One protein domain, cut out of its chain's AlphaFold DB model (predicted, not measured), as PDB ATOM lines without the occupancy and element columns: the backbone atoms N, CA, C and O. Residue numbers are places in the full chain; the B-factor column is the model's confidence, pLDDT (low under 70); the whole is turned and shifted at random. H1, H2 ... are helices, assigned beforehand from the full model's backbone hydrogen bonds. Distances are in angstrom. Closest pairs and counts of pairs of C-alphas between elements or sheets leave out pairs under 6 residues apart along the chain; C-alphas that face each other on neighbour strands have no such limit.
ATOM      1  N   LEU A   2     230.886 144.682 295.862       53.34
ATOM      2  CA  LEU A   2     231.504 143.422 296.319       53.34
ATOM      3  C   LEU A   2     233.028 143.541 296.507       53.34
ATOM      4  O   LEU A   2     233.544 143.086 297.521       53.34
ATOM      5  N   LYS A   3     233.716 144.289 295.626       48.75
ATOM      6  CA  LYS A   3     235.146 144.625 295.778       48.75
ATOM      7  C   LYS A   3     235.522 145.124 297.181       48.75
ATOM      8  O   LYS A   3     236.573 144.765 297.665       48.75
ATOM      9  N   THR A   4     234.683 145.892 297.874       51.88
ATOM     10  CA  THR A   4     235.033 146.475 299.187       51.88
ATOM     11  C   THR A   4     234.931 145.479 300.352       51.88
ATOM     12  O   THR A   4     235.517 145.711 301.400       51.88
ATOM     13  N   VAL A   5     234.182 144.381 300.188       54.97
ATOM     14  CA  VAL A   5     234.055 143.313 301.205       54.97
ATOM     15  C   VAL A   5     235.168 142.279 301.055       54.97
ATOM     16  O   VAL A   5     235.606 141.692 302.037       54.97
ATOM     17  N   PHE A   6     235.587 142.057 299.808       54.19
ATOM     18  CA  PHE A   6     236.508 140.997 299.409       54.19
ATOM     19  C   PHE A   6     237.929 141.477 299.117       54.19
ATOM     20  O   PHE A   6     238.824 140.655 298.981       54.19
ATOM     21  N   ASN A   7     238.162 142.784 298.998       47.88
ATOM     22  CA  ASN A   7     239.511 143.307 298.847       47.88
ATOM     23  C   ASN A   7     240.177 143.317 300.232       47.88
ATOM     24  O   ASN A   7     239.959 144.203 301.058       47.88
ATOM     25  N   ALA A   8     240.938 142.256 300.484       46.06
ATOM     26  CA  ALA A   8     241.831 142.102 301.622       46.06
ATOM     27  C   ALA A   8     243.214 142.741 301.362       46.06
ATOM     28  O   ALA A   8     244.165 142.421 302.073       46.06
ATOM     29  N   GLU A   9     243.360 143.641 300.373       42.72
ATOM     30  CA  GLU A   9     244.648 144.312 300.116       42.72
ATOM     31  C   GLU A   9     244.997 145.375 301.169       42.72
ATOM     32  O   GLU A   9     246.131 145.840 301.216       42.72
ATOM     33  N   ASP A  10     244.074 145.736 302.063       47.44
ATOM     34  CA  ASP A  10     244.284 146.828 303.023       47.44
ATOM     35  C   ASP A  10     244.473 146.346 304.470       47.44
ATOM     36  O   ASP A  10     244.044 147.008 305.402       47.44
ATOM     37  N   GLY A  11     245.032 145.155 304.722       52.56
ATOM     38  CA  GLY A  11     245.346 144.711 306.098       52.56
ATOM     39  C   GLY A  11     244.161 144.716 307.090       52.56
ATOM     40  O   GLY A  11     244.354 144.644 308.306       52.56
ATOM     41  N   LEU A  12     242.932 144.819 306.581       58.62
ATOM     42  CA  LEU A  12     241.698 144.905 307.343       58.62
ATOM     43  C   LEU A  12     241.181 143.493 307.584       58.62
ATOM     44  O   LEU A  12     240.972 142.720 306.652       58.62
ATOM     45  N   SER A  13     240.927 143.163 308.848       70.06
ATOM     46  CA  SER A  13     240.252 141.916 309.199       70.06
ATOM     47  C   SER A  13     238.901 141.807 308.483       70.06
ATOM     48  O   SER A  13     238.186 142.804 308.346       70.06
ATOM     49  N   ILE A  14     238.516 140.583 308.113       69.50
ATOM     50  CA  ILE A  14     237.223 140.247 307.485       69.50
ATOM     51  C   ILE A  14     236.033 140.903 308.210       69.50
ATOM     52  O   ILE A  14     235.149 141.464 307.567       69.50
ATOM     53  N   ASP A  15     236.037 140.929 309.545       71.38
ATOM     54  CA  ASP A  15     235.019 141.612 310.357       71.38
ATOM     55  C   ASP A  15     234.857 143.105 310.027       71.38
ATOM     56  O   ASP A  15     233.741 143.636 309.989       71.38
ATOM     57  N   THR A  16     235.962 143.806 309.768       73.62
ATOM     58  CA  THR A  16     235.921 145.230 309.429       73.62
ATOM     59  C   THR A  16     235.388 145.438 308.016       73.62
ATOM     60  O   THR A  16     234.564 146.331 307.806       73.62
ATOM     61  N   ALA A  17     235.774 144.578 307.071       73.38
ATOM     62  CA  ALA A  17     235.243 144.600 305.709       73.38
ATOM     63  C   ALA A  17     233.720 144.364 305.693       73.38
ATOM     64  O   ALA A  17     232.978 145.112 305.050       73.38
ATOM     65  N   ILE A  18     233.228 143.411 306.496       77.25
ATOM     66  CA  ILE A  18     231.792 143.144 306.680       77.25
ATOM     67  C   ILE A  18     231.059 144.371 307.239       77.25
ATOM     68  O   ILE A  18     229.986 144.734 306.753       77.25
ATOM     69  N   ARG A  19     231.629 145.054 308.238       78.31
ATOM     70  CA  ARG A  19     231.025 146.273 308.805       78.31
ATOM     71  C   ARG A  19     230.941 147.413 307.792       78.31
ATOM     72  O   ARG A  19     229.921 148.102 307.729       78.31
ATOM     73  N   ILE A  20     231.995 147.624 307.003       78.06
ATOM     74  CA  ILE A  20     232.020 148.654 305.952       78.06
ATOM     75  C   ILE A  20     230.986 148.327 304.875       78.06
ATOM     76  O   ILE A  20     230.217 149.204 304.472       78.06
ATOM     77  N   TYR A  21     230.912 147.065 304.460       80.56
ATOM     78  CA  TYR A  21     229.906 146.567 303.532       80.56
ATOM     79  C   TYR A  21     228.485 146.825 304.023       80.56
ATOM     80  O   TYR A  21     227.706 147.468 303.325       80.56
ATOM     81  N   GLN A  22     228.165 146.382 305.240       81.19
ATOM     82  CA  GLN A  22     226.841 146.540 305.833       81.19
ATOM     83  C   GLN A  22     226.451 148.018 305.899       81.19
ATOM     84  O   GLN A  22     225.358 148.398 305.482       81.19
ATOM     85  N   ARG A  23     227.369 148.878 306.358       80.69
ATOM     86  CA  ARG A  23     227.134 150.322 306.443       80.69
ATOM     87  C   ARG A  23     226.882 150.940 305.071       80.69
ATOM     88  O   ARG A  23     225.984 151.771 304.936       80.69
ATOM     89  N   THR A  24     227.658 150.535 304.071       78.88
ATOM     90  CA  THR A  24     227.516 150.984 302.680       78.88
ATOM     91  C   THR A  24     226.184 150.529 302.091       78.88
ATOM     92  O   THR A  24     225.459 151.339 301.519       78.88
ATOM     93  N   ALA A  25     225.820 149.262 302.286       77.56
ATOM     94  CA  ALA A  25     224.573 148.685 301.804       77.56
ATOM     95  C   ALA A  25     223.355 149.396 302.413       77.56
ATOM     96  O   ALA A  25     222.457 149.807 301.681       77.56
ATOM     97  N   VAL A  26     223.364 149.639 303.728       79.00
ATOM     98  CA  VAL A  26     222.309 150.392 304.427       79.00
ATOM     99  C   VAL A  26     222.260 151.853 303.971       79.00
ATOM    100  O   VAL A  26     221.182 152.374 303.701       79.00
ATOM    101  N   SER A  27     223.411 152.516 303.832       79.81
ATOM    102  CA  SER A  27     223.463 153.941 303.452       79.81
ATOM    103  C   SER A  27     223.149 154.189 301.973       79.81
ATOM    104  O   SER A  27     222.813 155.308 301.605       79.81
ATOM    105  N   SER A  28     223.250 153.163 301.121       75.56
ATOM    106  CA  SER A  28     223.002 153.277 299.677       75.56
ATOM    107  C   SER A  28     221.526 153.446 299.301       75.56
ATOM    108  O   SER A  28     221.234 153.797 298.163       75.56
ATOM    109  N   GLY A  29     220.593 153.152 300.216       74.75
ATOM    110  CA  GLY A  29     219.152 153.153 299.934       74.75
ATOM    111  C   GLY A  29     218.665 151.996 299.047       74.75
ATOM    112  O   GLY A  29     217.464 151.832 298.883       74.75
ATOM    113  N   ASN A  30     219.572 151.156 298.533       78.50
ATOM    114  CA  ASN A  30     219.280 150.045 297.619       78.50
ATOM    115  C   ASN A  30     219.429 148.668 298.286       78.50
ATOM    116  O   ASN A  30     219.682 147.668 297.617       78.50
ATOM    117  N   LEU A  31     219.276 148.603 299.611       82.25
ATOM    118  CA  LEU A  31     219.421 147.366 300.382       82.25
ATOM    119  C   LEU A  31     218.499 146.247 299.865       82.25
ATOM    120  O   LEU A  31     218.926 145.101 299.762       82.25
ATOM    121  N   ASP A  32     217.253 146.577 299.521       81.94
ATOM    122  CA  ASP A  32     216.277 145.613 298.999       81.94
ATOM    123  C   ASP A  32     216.671 145.074 297.619       81.94
ATOM    124  O   ASP A  32     216.607 143.867 297.382       81.94
ATOM    125  N   ALA A  33     217.158 145.948 296.732       82.62
ATOM    126  CA  ALA A  33     217.671 145.546 295.425       82.62
ATOM    127  C   ALA A  33     218.892 144.627 295.577       82.62
ATOM    128  O   ALA A  33     218.912 143.543 295.002       82.62
ATOM    129  N   LEU A  34     219.835 144.989 296.453       81.81
ATOM    130  CA  LEU A  34     221.015 144.178 296.755       81.81
ATOM    131  C   LEU A  34     220.639 142.807 297.337       81.81
ATOM    132  O   LEU A  34     221.213 141.789 296.959       81.81
ATOM    133  N   LYS A  35     219.651 142.751 298.240       84.31
ATOM    134  CA  LYS A  35     219.120 141.482 298.760       84.31
ATOM    135  C   LYS A  35     218.484 140.645 297.652       84.31
ATOM    136  O   LYS A  35     218.644 139.427 297.648       84.31
ATOM    137  N   CYS A  36     217.767 141.274 296.727       84.50
ATOM    138  CA  CYS A  36     217.162 140.582 295.596       84.50
ATOM    139  C   CYS A  36     218.237 139.981 294.679       84.50
ATOM    140  O   CYS A  36     218.190 138.786 294.395       84.50
ATOM    141  N   GLU A  37     219.253 140.766 294.312       84.31
ATOM    142  CA  GLU A  37     220.387 140.315 293.499       84.31
ATOM    143  C   GLU A  37     221.164 139.181 294.173       84.31
ATOM    144  O   GLU A  37     221.420 138.155 293.547       84.31
ATOM    145  N   LEU A  38     221.465 139.303 295.471       84.88
ATOM    146  CA  LEU A  38     222.122 138.234 296.228       84.88
ATOM    147  C   LEU A  38     221.273 136.968 296.265       84.88
ATOM    148  O   LEU A  38     221.799 135.871 296.114       84.88
ATOM    149  N   LYS A  39     219.959 137.095 296.456       85.69
ATOM    150  CA  LYS A  39     219.057 135.942 296.480       85.69
ATOM    151  C   LYS A  39     219.007 135.243 295.124       85.69
ATOM    152  O   LYS A  39     219.023 134.018 295.100       85.69
ATOM    153  N   LEU A  40     218.990 135.999 294.026       86.06
ATOM    154  CA  LEU A  40     219.072 135.452 292.671       86.06
ATOM    155  C   LEU A  40     220.409 134.741 292.450       86.06
ATOM    156  O   LEU A  40     220.401 133.578 292.066       86.06
ATOM    157  N   ALA A  41     221.528 135.375 292.808       84.38
ATOM    158  CA  ALA A  41     222.856 134.774 292.703       84.38
ATOM    159  C   ALA A  41     222.991 133.498 293.551       84.38
ATOM    160  O   ALA A  41     223.569 132.513 293.111       84.38
ATOM    161  N   PHE A  42     222.424 133.472 294.763       84.62
ATOM    162  CA  PHE A  42     222.410 132.264 295.591       84.62
ATOM    163  C   PHE A  42     221.459 131.193 295.065       84.62
ATOM    164  O   PHE A  42     221.628 130.038 295.438       84.62
ATOM    165  N   SER A  43     220.440 131.535 294.284       84.50
ATOM    166  CA  SER A  43     219.527 130.565 293.671       84.50
ATOM    167  C   SER A  43     220.037 130.025 292.336       84.50
ATOM    168  O   SER A  43     219.536 128.992 291.892       84.50
ATOM    169  N   ASP A  44     221.022 130.687 291.737       85.69
ATOM    170  CA  ASP A  44     221.690 130.255 290.519       85.69
ATOM    171  C   ASP A  44     222.616 129.059 290.805       85.69
ATOM    172  O   ASP A  44     223.417 129.084 291.743       85.69
ATOM    173  N   GLN A  45     222.447 127.977 290.041       79.06
ATOM    174  CA  GLN A  45     223.249 126.752 290.158       79.06
ATOM    175  C   GLN A  45     224.423 126.722 289.173       79.06
ATOM    176  O   GLN A  45     225.344 125.934 289.375       79.06
ATOM    177  N   ASP A  46     224.397 127.567 288.141       84.12
ATOM    178  CA  ASP A  46     225.477 127.728 287.165       84.12
ATOM    179  C   ASP A  46     226.544 128.718 287.663       84.12
ATOM    180  O   ASP A  46     227.659 128.764 287.143       84.12
ATOM    181  N   LEU A  47     226.232 129.500 288.700       81.44
ATOM    182  CA  LEU A  47     227.171 130.429 289.318       81.44
ATOM    183  C   LEU A  47     228.187 129.689 290.206       81.44
ATOM    184  O   LEU A  47     227.849 129.211 291.291       81.44
ATOM    185  N   SER A  48     229.452 129.645 289.769       82.44
ATOM    186  CA  SER A  48     230.551 129.115 290.585       82.44
ATOM    187  C   SER A  48     230.973 130.128 291.645       82.44
ATOM    188  O   SER A  48     231.626 131.141 291.372       82.44
ATOM    189  N   TRP A  49     230.641 129.823 292.897       83.31
ATOM    190  CA  TRP A  49     231.088 130.613 294.037       83.31
ATOM    191  C   TRP A  49     232.583 130.444 294.265       83.31
ATOM    192  O   TRP A  49     233.219 131.384 294.735       83.31
ATOM    193  N   LYS A  50     233.168 129.289 293.906       79.88
ATOM    194  CA  LYS A  50     234.623 129.121 293.984       79.88
ATOM    195  C   LYS A  50     235.329 130.077 293.047       79.88
ATOM    196  O   LYS A  50     236.233 130.746 293.511       79.88
ATOM    197  N   GLU A  51     234.928 130.194 291.784       76.62
ATOM    198  CA  GLU A  51     235.578 131.128 290.848       76.62
ATOM    199  C   GLU A  51     235.302 132.597 291.194       76.62
ATOM    200  O   GLU A  51     236.164 133.463 291.025       76.62
ATOM    201  N   MET A  52     234.124 132.900 291.743       75.31
ATOM    202  CA  MET A  52     233.837 134.249 292.235       75.31
ATOM    203  C   MET A  52     234.697 134.642 293.440       75.31
ATOM    204  O   MET A  52     235.107 135.798 293.536       75.31
ATOM    205  N   LEU A  53     234.954 133.706 294.358       71.81
ATOM    206  CA  LEU A  53     235.776 133.934 295.550       71.81
ATOM    207  C   LEU A  53     237.274 133.744 295.293       71.81
ATOM    208  O   LEU A  53     238.088 134.317 296.008       71.81
ATOM    209  N   ARG A  54     237.636 132.953 294.283       65.69
ATOM    210  CA  ARG A  54     239.004 132.664 293.855       65.69
ATOM    211  C   ARG A  54     239.282 133.416 292.561       65.69
ATOM    212  O   ARG A  54     239.235 132.856 291.471       65.69
ATOM    213  N   ASN A  55     239.564 134.701 292.698       58.56
ATOM    214  CA  ASN A  55     239.983 135.554 291.593       58.56
ATOM    215  C   ASN A  55     241.308 136.232 291.961       58.56
ATOM    216  O   ASN A  55     241.553 136.457 293.144       58.56
ATOM    217  N   ASP A  56     242.129 136.573 290.963       50.75
ATOM    218  CA  ASP A  56     243.429 137.257 291.143       50.75
ATOM    219  C   ASP A  56     243.300 138.595 291.907       50.75
ATOM    220  O   ASP A  56     244.252 139.065 292.516       50.75
ATOM    221  N   ASP A  57     242.102 139.192 291.919       49.53
ATOM    222  CA  ASP A  57     241.750 140.394 292.692       49.53
ATOM    223  C   ASP A  57     241.407 140.108 294.182       49.53
ATOM    224  O   ASP A  57     241.300 141.048 294.972       49.53
ATOM    225  N   TYR A  58     241.136 138.851 294.572       54.28
ATOM    226  CA  TYR A  58     240.451 138.492 295.829       54.28
ATOM    227  C   TYR A  58     240.956 137.185 296.476       54.28
ATOM    228  O   TYR A  58     240.124 136.360 296.825       54.28
ATOM    229  N   GLU A  59     242.260 136.946 296.664       50.66
ATOM    230  CA  GLU A  59     242.823 135.743 297.339       50.66
ATOM    231  C   GLU A  59     242.313 135.491 298.794       50.66
ATOM    232  O   GLU A  59     243.078 135.478 299.754       50.66
ATOM    233  N   VAL A  60     241.010 135.304 299.017       58.84
ATOM    234  CA  VAL A  60     240.381 135.343 300.345       58.84
ATOM    235  C   VAL A  60     239.921 133.961 300.789       58.84
ATOM    236  O   VAL A  60     239.892 133.696 301.991       58.84
ATOM    237  N   PHE A  61     239.588 133.050 299.867       62.66
ATOM    238  CA  PHE A  61     239.127 131.724 300.273       62.66
ATOM    239  C   PHE A  61     239.260 130.649 299.179       62.66
ATOM    240  O   PHE A  61     238.456 130.588 298.249       62.66
ATOM    241  N   ASP A  62     240.247 129.755 299.320       66.19
ATOM    242  CA  ASP A  62     240.322 128.518 298.529       66.19
ATOM    243  C   ASP A  62     239.372 127.478 299.139       66.19
ATOM    244  O   ASP A  62     239.726 126.697 300.022       66.19
ATOM    245  N   ALA A  63     238.109 127.536 298.726       69.25
ATOM    246  CA  ALA A  63     237.099 126.593 299.180       69.25
ATOM    247  C   ALA A  63     237.318 125.205 298.561       69.25
ATOM    248  O   ALA A  63     237.404 125.050 297.337       69.25
ATOM    249  N   GLU A  64     237.287 124.164 299.395       75.06
ATOM    250  CA  GLU A  64     237.417 122.777 298.938       75.06
ATOM    251  C   GLU A  64     236.262 122.401 297.985       75.06
ATOM    252  O   GLU A  64     236.479 121.837 296.908       75.06
ATOM    253  N   THR A  65     235.036 122.842 298.294       82.00
ATOM    254  CA  THR A  65     233.822 122.569 297.502       82.00
ATOM    255  C   THR A  65     233.026 123.838 297.182       82.00
ATOM    256  O   THR A  65     233.121 124.840 297.887       82.00
ATOM    257  N   GLU A  66     232.201 123.796 296.127       83.19
ATOM    258  CA  GLU A  66     231.263 124.885 295.781       83.19
ATOM    259  C   GLU A  66     230.315 125.218 296.934       83.19
ATOM    260  O   GLU A  66     229.985 126.377 297.177       83.19
ATOM    261  N   ASN A  67     229.902 124.197 297.687       82.88
ATOM    262  CA  ASN A  67     229.044 124.396 298.841       82.88
ATOM    263  C   ASN A  67     229.750 125.201 299.942       82.88
ATOM    264  O   ASN A  67     229.132 126.079 300.538       82.88
ATOM    265  N   ASP A  68     231.037 124.942 300.177       82.44
ATOM    266  CA  ASP A  68     231.835 125.658 301.177       82.44
ATOM    267  C   ASP A  68     232.055 127.128 300.777       82.44
ATOM    268  O   ASP A  68     231.840 128.041 301.577       82.44
ATOM    269  N   ALA A  69     232.337 127.374 299.491       82.50
ATOM    270  CA  ALA A  69     232.393 128.716 298.912       82.50
ATOM    271  C   ALA A  69     231.066 129.471 299.095       82.50
ATOM    272  O   ALA A  69     231.036 130.616 299.550       82.50
ATOM    273  N   ARG A  70     229.944 128.814 298.795       84.38
ATOM    274  CA  ARG A  70     228.606 129.397 298.929       84.38
ATOM    275  C   ARG A  70     228.252 129.708 300.383       84.38
ATOM    276  O   ARG A  70     227.699 130.771 300.663       84.38
ATOM    277  N   GLU A  71     228.570 128.810 301.312       84.31
ATOM    278  CA  GLU A  71     228.393 129.017 302.756       84.31
ATOM    279  C   GLU A  71     229.226 130.209 303.250       84.31
ATOM    280  O   GLU A  71     228.725 131.055 303.999       84.31
ATOM    281  N   HIS A  72     230.474 130.320 302.790       81.44
ATOM    282  CA  HIS A  72     231.356 131.440 303.105       81.44
ATOM    283  C   HIS A  72     230.797 132.768 302.571       81.44
ATOM    284  O   HIS A  72     230.609 133.719 303.335       81.44
ATOM    285  N   ALA A  73     230.412 132.811 301.292       82.88
ATOM    286  CA  ALA A  73     229.767 133.969 300.674       82.88
ATOM    287  C   ALA A  73     228.488 134.382 301.418       82.88
ATOM    288  O   ALA A  73     228.223 135.565 301.624       82.88
ATOM    289  N   LYS A  74     227.695 133.418 301.893       84.44
ATOM    290  CA  LYS A  74     226.476 133.696 302.659       84.44
ATOM    291  C   LYS A  74     226.779 134.327 304.019       84.44
ATOM    292  O   LYS A  74     226.075 135.253 304.424       84.44
ATOM    293  N   LYS A  75     227.833 133.884 304.710       81.56
ATOM    294  CA  LYS A  75     228.256 134.460 306.000       81.56
ATOM    295  C   LYS A  75     228.693 135.918 305.879       81.56
ATOM    296  O   LYS A  75     228.386 136.708 306.763       81.56
ATOM    297  N   ILE A  76     229.360 136.285 304.790       78.88
ATOM    298  CA  ILE A  76     229.938 137.629 304.628       78.88
ATOM    299  C   ILE A  76     229.040 138.596 303.840       78.88
ATOM    300  O   ILE A  76     229.081 139.795 304.092       78.88
ATOM    301  N   LEU A  77     228.197 138.100 302.924       80.81
ATOM    302  CA  LEU A  77     227.325 138.937 302.084       80.81
ATOM    303  C   LEU A  77     225.871 138.966 302.543       80.81
ATOM    304  O   LEU A  77     225.221 140.005 302.424       80.81
ATOM    305  N   TRP A  78     225.343 137.840 303.032       83.81
ATOM    306  CA  TRP A  78     223.920 137.702 303.347       83.81
ATOM    307  C   TRP A  78     223.620 137.899 304.833       83.81
ATOM    308  O   TRP A  78     222.756 138.701 305.183       83.81
ATOM    309  N   ALA A  79     224.344 137.206 305.715       82.94
ATOM    310  CA  ALA A  79     224.141 137.292 307.162       82.94
ATOM    311  C   ALA A  79     224.169 138.735 307.721       82.94
ATOM    312  O   ALA A  79     223.235 139.086 308.444       82.94
ATOM    313  N   PRO A  80     225.130 139.612 307.358       79.81
ATOM    314  CA  PRO A  80     225.150 140.988 307.869       79.81
ATOM    315  C   PRO A  80     224.000 141.867 307.355       79.81
ATOM    316  O   PRO A  80     223.683 142.882 307.972       79.81
ATOM    317  N   LEU A  81     223.354 141.504 306.242       78.19
ATOM    318  CA  LEU A  81     222.196 142.235 305.716       78.19
ATOM    319  C   LEU A  81     220.860 141.709 306.249       78.19
ATOM    320  O   LEU A  81     219.831 142.369 306.085       78.19
ATOM    321  N   ASN A  82     220.862 140.514 306.835       71.00
ATOM    322  CA  ASN A  82     219.674 139.812 307.312       71.00
ATOM    323  C   ASN A  82     219.577 139.778 308.852       71.00
ATOM    324  O   ASN A  82     218.914 138.895 309.394       71.00
TER     325      ASN A  82
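What this domain is: This is residues 2 to 82 of the 83 residues of an uncharacterized protein of Noviherbaspirillum sp. Root189 (UniProt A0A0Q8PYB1). H5 and H3 run side by side in opposite directions, H2 packs steeply on residues 76 to 81 of H5, H4 on residues 66 to 73, and short H1 packs on H2. The printed part has 81 residues with five named helices, H1 to H5 in chain order: all helix. It is compact, with a radius of gyration of the C-alphas of 12.4 A, and spans 34 by 32 by 18 A.

Where its parts are: H1, residues 2 to 6, begins at C-alpha 2 (231.504, 143.422, 296.319). H2 is residues 14 to 27, 19.8 A; H3 31 to 43, 18.1 A; H4 49 to 53. H5, 66 to 81, 22.0 A, ends at C-alpha 81 (222.196, 142.235, 305.716), with a kink of 34 degrees near residue 75.

How they stand to each other: H5, the hub, touches H3, opposite ways at a shallow tilt of 14 degrees; the closest C-alphas, Leu 38 and Trp 78, are 7.4 A apart. H1 touches H2, closest C-alphas Val 5 and Ala 17, 4.8 A. Every O i to N i+4 pair is within hydrogen-bond range in H1 to H4, 9 of 12 in H5.

The domain as a whole: The printed part has no cut; the H4 to H5 link is long. pLDDT is under 70 at residues 2 to 12, 14 and 54 to 63.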